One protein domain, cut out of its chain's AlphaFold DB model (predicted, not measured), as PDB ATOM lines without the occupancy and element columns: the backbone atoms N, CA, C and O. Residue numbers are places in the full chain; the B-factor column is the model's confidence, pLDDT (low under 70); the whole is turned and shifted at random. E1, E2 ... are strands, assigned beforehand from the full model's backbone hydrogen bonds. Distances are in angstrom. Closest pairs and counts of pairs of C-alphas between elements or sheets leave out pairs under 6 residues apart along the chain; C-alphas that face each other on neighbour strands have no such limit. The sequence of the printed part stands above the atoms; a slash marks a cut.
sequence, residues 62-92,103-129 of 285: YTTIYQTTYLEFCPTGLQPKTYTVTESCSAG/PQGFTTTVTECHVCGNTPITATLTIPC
ATOM      1  N   TYR A  62       7.091  -9.865   7.039       83.38
ATOM      2  CA  TYR A  62       7.786  -9.615   5.782       83.38
ATOM      3  C   TYR A  62       7.797 -10.883   4.933       83.38
ATOM      4  O   TYR A  62       7.524 -11.976   5.421       83.38
ATOM      5  N   THR A  63       8.104 -10.742   3.649       85.75
ATOM      6  CA  THR A  63       8.174 -11.871   2.718       85.75
ATOM      7  C   THR A  63       9.582 -11.971   2.160       85.75
ATOM      8  O   THR A  63      10.155 -10.974   1.723       85.75
ATOM      9  N   THR A  64      10.134 -13.178   2.157       85.62
ATOM     10  CA  THR A  64      11.428 -13.496   1.559       85.62
ATOM     11  C   THR A  64      11.201 -14.268   0.269       85.62
ATOM     12  O   THR A  64      10.519 -15.291   0.268       85.62
ATOM     13  N   ILE A  65      11.796 -13.792  -0.824       87.75
ATOM     14  CA  ILE A  65      11.789 -14.473  -2.119       87.75
ATOM     15  C   ILE A  65      13.209 -14.949  -2.401       87.75
ATOM     16  O   ILE A  65      14.157 -14.168  -2.325       87.75
ATOM     17  N   TYR A  66      13.368 -16.225  -2.721       86.31
ATOM     18  CA  TYR A  66      14.663 -16.811  -3.049       86.31
ATOM     19  C   TYR A  66      14.503 -17.920  -4.079       86.31
ATOM     20  O   TYR A  66      13.432 -18.505  -4.223       86.31
ATOM     21  N   GLN A  67      15.584 -18.222  -4.787       90.50
ATOM     22  CA  GLN A  67      15.631 -19.371  -5.676       90.50
ATOM     23  C   GLN A  67      16.284 -20.554  -4.971       90.50
ATOM     24  O   GLN A  67      17.242 -20.400  -4.213       90.50
ATOM     25  N   THR A  68      15.751 -21.743  -5.208       90.81
ATOM     26  CA  THR A  68      16.321 -22.999  -4.728       90.81
ATOM     27  C   THR A  68      16.257 -24.042  -5.828       90.81
ATOM     28  O   THR A  68      15.398 -23.962  -6.698       90.81
ATOM     29  N   THR A  69      17.155 -25.017  -5.806       92.19
ATOM     30  CA  THR A  69      17.219 -26.058  -6.832       92.19
ATOM     31  C   THR A  69      16.922 -27.406  -6.195       92.19
ATOM     32  O   THR A  69      17.615 -27.825  -5.268       92.19
ATOM     33  N   TYR A  70      15.900 -28.087  -6.707       94.31
ATOM     34  CA  TYR A  70      15.532 -29.449  -6.325       94.31
ATOM     35  C   TYR A  70      15.754 -30.412  -7.482       94.31
ATOM     36  O   TYR A  70      15.898 -29.995  -8.624       94.31
ATOM     37  N   LEU A  71      15.800 -31.708  -7.186       95.44
ATOM     38  CA  LEU A  71      15.857 -32.738  -8.217       95.44
ATOM     39  C   LEU A  71      14.442 -33.090  -8.688       95.44
ATOM     40  O   LEU A  71      13.508 -33.134  -7.889       95.44
ATOM     41  N   GLU A  72      14.304 -33.371  -9.977       94.31
ATOM     42  CA  GLU A  72      13.098 -33.906 -10.608       94.31
ATOM     43  C   GLU A  72      13.487 -35.089 -11.504       94.31
ATOM     44  O   GLU A  72      14.601 -35.134 -12.030       94.31
ATOM     45  N   PHE A  73      12.583 -36.056 -11.677       94.12
ATOM     46  CA  PHE A  73      12.787 -37.126 -12.650       94.12
ATOM     47  C   PHE A  73      12.615 -36.611 -14.083       94.12
ATOM     48  O   PHE A  73      11.665 -35.899 -14.399       94.12
ATOM     49  N   CYS A  74      13.515 -37.026 -14.963       90.81
ATOM     50  CA  CYS A  74      13.425 -36.892 -16.409       90.81
ATOM     51  C   CYS A  74      13.584 -38.276 -17.062       90.81
ATOM     52  O   CYS A  74      14.055 -39.205 -16.404       90.81
ATOM     53  N   PRO A  75      13.247 -38.451 -18.354       88.00
ATOM     54  CA  PRO A  75      13.348 -39.754 -19.021       88.00
ATOM     55  C   PRO A  75      14.728 -40.427 -18.942       88.00
ATOM     56  O   PRO A  75      14.832 -41.632 -19.138       88.00
ATOM     57  N   THR A  76      15.794 -39.677 -18.654       87.44
ATOM     58  CA  THR A  76      17.166 -40.196 -18.545       87.44
ATOM     59  C   THR A  76      17.699 -40.283 -17.115       87.44
ATOM     60  O   THR A  76      18.867 -40.633 -16.944       87.44
ATOM     61  N   GLY A  77      16.929 -39.904 -16.091       91.19
ATOM     62  CA  GLY A  77      17.425 -39.886 -14.713       91.19
ATOM     63  C   GLY A  77      16.856 -38.767 -13.853       91.19
ATOM     64  O   GLY A  77      15.668 -38.467 -13.890       91.19
ATOM     65  N   LEU A  78      17.723 -38.176 -13.033       93.38
ATOM     66  CA  LEU A  78      17.413 -37.013 -12.206       93.38
ATOM     67  C   LEU A  78      18.047 -35.772 -12.822       93.38
ATOM     68  O   LEU A  78      19.215 -35.800 -13.214       93.38
ATOM     69  N   GLN A  79      17.307 -34.672 -12.838       92.62
ATOM     70  CA  GLN A  79      17.801 -33.371 -13.272       92.62
ATOM     71  C   GLN A  79      17.514 -32.290 -12.224       92.62
ATOM     72  O   GLN A  79      16.506 -32.369 -11.518       92.62
ATOM     73  N   PRO A  80      18.383 -31.274 -12.097       94.38
ATOM     74  CA  PRO A  80      18.109 -30.116 -11.262       94.38
ATOM     75  C   PRO A  80      17.020 -29.232 -11.885       94.38
ATOM     76  O   PRO A  80      17.051 -28.933 -13.075       94.38
ATOM     77  N   LYS A  81      16.096 -28.755 -11.054       91.25
ATOM     78  CA  LYS A  81      15.050 -27.792 -11.389       91.25
ATOM     79  C   LYS A  81      15.025 -26.682 -10.357       91.25
ATOM     80  O   LYS A  81      14.933 -26.931  -9.154       91.25
ATOM     81  N   THR A  82      15.136 -25.451 -10.837       91.62
ATOM     82  CA  THR A  82      15.140 -24.261  -9.987       91.62
ATOM     83  C   THR A  82      13.713 -23.794  -9.739       91.62
ATOM     84  O   THR A  82      12.911 -23.713 -10.660       91.62
ATOM     85  N   TYR A  83      13.394 -23.462  -8.498       89.44
ATOM     86  CA  TYR A  83      12.105 -22.952  -8.062       89.44
ATOM     87  C   TYR A  83      12.286 -21.597  -7.394       89.44
ATOM     88  O   TYR A  83      13.228 -21.402  -6.625       89.44
ATOM     89  N   THR A  84      11.354 -20.683  -7.654       90.75
ATOM     90  CA  THR A  84      11.246 -19.429  -6.908       90.75
ATOM     91  C   THR A  84      10.315 -19.656  -5.728       90.75
ATOM     92  O   THR A  84       9.124 -19.917  -5.896       90.75
ATOM     93  N   VAL A  85      10.863 -19.565  -4.525       89.44
ATOM     94  CA  VAL A  85      10.146 -19.796  -3.278       89.44
ATOM     95  C   VAL A  85       9.857 -18.463  -2.610       89.44
ATOM     96  O   VAL A  85      10.744 -17.620  -2.478       89.44
ATOM     97  N   THR A  86       8.610 -18.296  -2.182       87.44
ATOM     98  CA  THR A  86       8.123 -17.111  -1.475       87.44
ATOM     99  C   THR A  86       7.682 -17.539  -0.081       87.44
ATOM    100  O   THR A  86       6.717 -18.283   0.049       87.44
ATOM    101  N   GLU A  87       8.388 -17.097   0.958       86.31
ATOM    102  CA  GLU A  87       8.086 -17.435   2.354       86.31
ATOM    103  C   GLU A  87       7.730 -16.187   3.141       86.31
ATOM    104  O   GLU A  87       8.426 -15.175   3.056       86.31
ATOM    105  N   SER A  88       6.674 -16.259   3.945       84.69
ATOM    106  CA  SER A  88       6.382 -15.204   4.909       84.69
ATOM    107  C   SER A  88       7.145 -15.458   6.202       84.69
ATOM    108  O   SER A  88       7.119 -16.553   6.763       84.69
ATOM    109  N   CYS A  89       7.805 -14.420   6.692       82.19
ATOM    110  CA  CYS A  89       8.607 -14.431   7.899       82.19
ATOM    111  C   CYS A  89       8.055 -13.394   8.880       82.19
ATOM    112  O   CYS A  89       7.623 -12.306   8.492       82.19
ATOM    113  N   SER A  90       8.086 -13.718  10.169       82.50
ATOM    114  CA  SER A  90       7.748 -12.756  11.217       82.50
ATOM    115  C   SER A  90       9.001 -12.059  11.738       82.50
ATOM    116  O   SER A  90      10.083 -12.653  11.792       82.50
ATOM    117  N   ALA A  91       8.853 -10.801  12.150       78.31
ATOM    118  CA  ALA A  91       9.872 -10.068  12.891       78.31
ATOM    119  C   ALA A  91      10.449 -10.923  14.035       78.31
ATOM    120  O   ALA A  91       9.701 -11.492  14.829       78.31
ATOM    121  N   GLY A  92      11.778 -11.025  14.118       74.44
ATOM    122  CA  GLY A  92      12.463 -11.768  15.183       74.44
ATOM    123  C   GLY A  92      12.584 -13.282  14.978       74.44
ATOM    124  O   GLY A  92      13.268 -13.929  15.770       74.44
ATOM    125  N   PRO A 103      10.629 -25.919   2.356       92.56
ATOM    126  CA  PRO A 103       9.958 -24.629   2.314       92.56
ATOM    127  C   PRO A 103       8.439 -24.713   2.323       92.56
ATOM    128  O   PRO A 103       7.843 -25.719   1.933       92.56
ATOM    129  N   GLN A 104       7.808 -23.603   2.701       89.88
ATOM    130  CA  GLN A 104       6.353 -23.472   2.635       89.88
ATOM    131  C   GLN A 104       5.843 -23.727   1.209       89.88
ATOM    132  O   GLN A 104       6.412 -23.243   0.229       89.88
ATOM    133  N   GLY A 105       4.766 -24.506   1.093       91.31
ATOM    134  CA  GLY A 105       4.208 -24.903  -0.202       91.31
ATOM    135  C   GLY A 105       4.980 -26.016  -0.922       91.31
ATOM    136  O   GLY A 105       4.624 -26.347  -2.050       91.31
ATOM    137  N   PHE A 106       5.991 -26.620  -0.294       94.25
ATOM    138  CA  PHE A 106       6.672 -27.821  -0.784       94.25
ATOM    139  C   PHE A 106       6.420 -29.014   0.141       94.25
ATOM    140  O   PHE A 106       6.059 -28.866   1.306       94.25
ATOM    141  N   THR A 107       6.616 -30.216  -0.392       94.94
ATOM    142  CA  THR A 107       6.620 -31.469   0.365       94.94
ATOM    143  C   THR A 107       7.752 -32.366  -0.118       94.94
ATOM    144  O   THR A 107       8.211 -32.242  -1.255       94.94
ATOM    145  N   THR A 108       8.203 -33.277   0.738       95.44
ATOM    146  CA  THR A 108       9.209 -34.277   0.387       95.44
ATOM    147  C   THR A 108       8.540 -35.630   0.188       95.44
ATOM    148  O   THR A 108       7.812 -36.103   1.056       95.44
ATOM    149  N   THR A 109       8.803 -36.269  -0.947       94.62
ATOM    150  CA  THR A 109       8.283 -37.594  -1.290       94.62
ATOM    151  C   THR A 109       9.412 -38.509  -1.735       94.62
ATOM    152  O   THR A 109      10.366 -38.067  -2.371       94.62
ATOM    153  N   VAL A 110       9.307 -39.796  -1.416       96.31
ATOM    154  CA  VAL A 110      10.169 -40.824  -2.002       96.31
ATOM    155  C   VAL A 110       9.455 -41.353  -3.233       96.31
ATOM    156  O   VAL A 110       8.336 -41.848  -3.132       96.31
ATOM    157  N   THR A 111      10.089 -41.224  -4.390       93.88
ATOM    158  CA  THR A 111       9.512 -41.636  -5.669       93.88
ATOM    159  C   THR A 111      10.493 -42.553  -6.387       93.88
ATOM    160  O   THR A 111      11.706 -42.328  -6.369       93.88
ATOM    161  N   GLU A 112       9.958 -43.589  -7.025       95.88
ATOM    162  CA  GLU A 112      10.712 -44.530  -7.846       95.88
ATOM    163  C   GLU A 112      10.383 -44.309  -9.325       95.88
ATOM    164  O   GLU A 112       9.217 -44.205  -9.708       95.88
ATOM    165  N   CYS A 113      11.414 -44.222 -10.164       94.00
ATOM    166  CA  CYS A 113      11.269 -44.129 -11.608       94.00
ATOM    167  C   CYS A 113      11.774 -45.402 -12.288       94.00
ATOM    168  O   CYS A 113      12.980 -45.648 -12.350       94.00
ATOM    169  N   HIS A 114      10.849 -46.168 -12.866       95.94
ATOM    170  CA  HIS A 114      11.158 -47.381 -13.632       95.94
ATOM    171  C   HIS A 114      11.547 -47.109 -15.093       95.94
ATOM    172  O   HIS A 114      12.029 -48.013 -15.766       95.94
ATOM    173  N   VAL A 115      11.332 -45.886 -15.592       93.44
ATOM    174  CA  VAL A 115      11.594 -45.514 -16.998       93.44
ATOM    175  C   VAL A 115      12.860 -44.677 -17.186       93.44
ATOM    176  O   VAL A 115      13.251 -44.411 -18.314       93.44
ATOM    177  N   CYS A 116      13.518 -44.277 -16.096       87.19
ATOM    178  CA  CYS A 116      14.642 -43.338 -16.108       87.19
ATOM    179  C   CYS A 116      16.010 -43.999 -16.399       87.19
ATOM    180  O   CYS A 116      17.053 -43.424 -16.090       87.19
ATOM    181  N   GLY A 117      16.025 -45.219 -16.946       85.00
ATOM    182  CA  GLY A 117      17.233 -45.993 -17.236       85.00
ATOM    183  C   GLY A 117      16.988 -47.505 -17.232       85.00
ATOM    184  O   GLY A 117      15.855 -47.962 -17.123       85.00
ATOM    185  N   ASN A 118      18.066 -48.293 -17.330       87.75
ATOM    186  CA  ASN A 118      17.990 -49.765 -17.322       87.75
ATOM    187  C   ASN A 118      17.622 -50.344 -15.946       87.75
ATOM    188  O   ASN A 118      17.211 -51.498 -15.847       87.75
ATOM    189  N   THR A 119      17.816 -49.566 -14.884       90.50
ATOM    190  CA  THR A 119      17.540 -49.943 -13.498       90.50
ATOM    191  C   THR A 119      16.632 -48.897 -12.869       90.50
ATOM    192  O   THR A 119      16.904 -47.707 -13.059       90.50
ATOM    193  N   PRO A 120      15.605 -49.300 -12.100       94.19
ATOM    194  CA  PRO A 120      14.774 -48.349 -11.379       94.19
ATOM    195  C   PRO A 120      15.613 -47.439 -10.478       94.19
ATOM    196  O   PRO A 120      16.545 -47.890  -9.810       94.19
ATOM    197  N   ILE A 121      15.286 -46.149 -10.471       95.06
ATOM    198  CA  ILE A 121      15.951 -45.146  -9.636       95.06
ATOM    199  C   ILE A 121      14.978 -44.729  -8.539       95.06
ATOM    200  O   ILE A 121      13.919 -44.185  -8.836       95.06
ATOM    201  N   THR A 122      15.345 -44.943  -7.276       95.88
ATOM    202  CA  THR A 122      14.599 -44.426  -6.116       95.88
ATOM    203  C   THR A 122      15.259 -43.150  -5.609       95.88
ATOM    204  O   THR A 122      16.461 -43.141  -5.342       95.88
ATOM    205  N   ALA A 123      14.490 -42.070  -5.458       94.56
ATOM    206  CA  ALA A 123      14.993 -40.786  -4.981       94.56
ATOM    207  C   ALA A 123      14.005 -40.093  -4.037       94.56
ATOM    208  O   ALA A 123      12.791 -40.219  -4.169       94.56
ATOM    209  N   THR A 124      14.543 -39.324  -3.089       96.19
ATOM    210  CA  THR A 124      13.756 -38.424  -2.238       96.19
ATOM    211  C   THR A 124      13.696 -37.049  -2.902       96.19
ATOM    212  O   THR A 124      14.714 -36.365  -2.999       96.19
ATOM    213  N   LEU A 125      12.523 -36.658  -3.391       96.00
ATOM    214  CA  LEU A 125      12.294 -35.418  -4.128       96.00
ATOM    215  C   LEU A 125      11.544 -34.407  -3.269       96.00
ATOM    216  O   LEU A 125      10.641 -34.771  -2.521       96.00
ATOM    217  N   THR A 126      11.892 -33.130  -3.409       96.00
ATOM    218  CA  THR A 126      11.116 -32.024  -2.833       96.00
ATOM    219  C   THR A 126      10.323 -31.370  -3.951       96.00
ATOM    220  O   THR A 126      10.906 -30.801  -4.872       96.00
ATOM    221  N   ILE A 127       9.001 -31.496  -3.896       94.88
ATOM    222  CA  ILE A 127       8.086 -31.080  -4.959       94.88
ATOM    223  C   ILE A 127       7.101 -30.025  -4.444       94.88
ATOM    224  O   ILE A 127       6.754 -30.049  -3.258       94.88
ATOM    225  N   PRO A 128       6.633 -29.099  -5.300       94.00
ATOM    226  CA  PRO A 128       5.544 -28.200  -4.943       94.00
ATOM    227  C   PRO A 128       4.312 -29.002  -4.525       94.00
ATOM    228  O   PRO A 128       3.904 -29.944  -5.207       94.00
ATOM    229  N   CYS A 129       3.712 -28.626  -3.405       91.00
ATOM    230  CA  CYS A 129       2.506 -29.260  -2.918       91.00
ATOM    231  C   CYS A 129       1.276 -28.515  -3.442       91.00
ATOM    232  O   CYS A 129       0.982 -27.408  -2.996       91.00
TER     233      CYS A 129
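This is residues 62 to 92 and 103 to 129 of the 285 residues of an uncharacterized protein of Peltaster fructicola (UniProt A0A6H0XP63). Two antiparallel hairpins lie side by side in a slender rod: a long one, E1 and E2, and a shorter one, E3 and E4, which lies alongside the half of the long hairpin nearer its turn. The two turns, residues 75 to 76 and residues 114 to 120, lie at the same end of the rod, and the long hairpin runs on alone toward the other end. The printed part has 58 residues, with no named helix and four named strands in the order E1, E2, E3, E4, in two antiparallel sheets of order E1 - E2 and E3 - E4; the class is all strand. The whole is loose, with a radius of gyration of the C-alphas of 14.5 A, and its C-alphas span 50 by 17 by 15 A.

The printed part begins with E1, residues 62 to 74, which starts at C-alpha 62 (7.786, -9.615, 5.782) and is 35.6 A from first to last C-alpha. E2, residues 77 to 89, starts at C-alpha 77 (17.425, -39.886, -14.713) and is 35.2 A long. After the cut comes E3, residues 106 to 113, 20.1 A long, which bends by 60 degrees at residue 110. E4, residues 121 to 128, is 20.4 A long, bends by 59 degrees at residue 124 and ends at C-alpha 128 (5.544, -28.200, -4.943).

E1 and E2 form a hairpin, antiparallel with 165 degrees between their directions. N 62 and O 89 are within hydrogen-bond range at 2.9 A, and N 74 and O 77 at 2.8 A. E3 and E4 form the second hairpin, antiparallel at 154 degrees. Here N 107 and O 127 are within hydrogen-bond range at 2.9 A, and N 113 and O 121 at 2.8 A. Between the hairpins, E1 and E4 have 6 pairs of C-alphas within 8 A, the closest being those of Leu 71 and Leu 125, 6.0 A apart. The closest C-alphas of E1 and E3 are those of Phe 73 and Cys 113, at 7.2 A. Those of E2 and E4 are Gly 77 and Ile 121, at 7.5 A. E2 and E3 are only just apart, with their closest C-alphas 8.1 A from each other.

The two C-alphas farthest apart are those of Ala 91 and Asn 118, at 50.5 A. Residues 93 to 102 are not printed, and C-alphas 92 and 103 are 18.4 A apart across this cut, which falls in the link from E2 to E3. Of the links that are printed whole, E1 to E2 is tight and E3 to E4 is short. The mean pLDDT of the printed part is 90.8, and no printed residue is under 70.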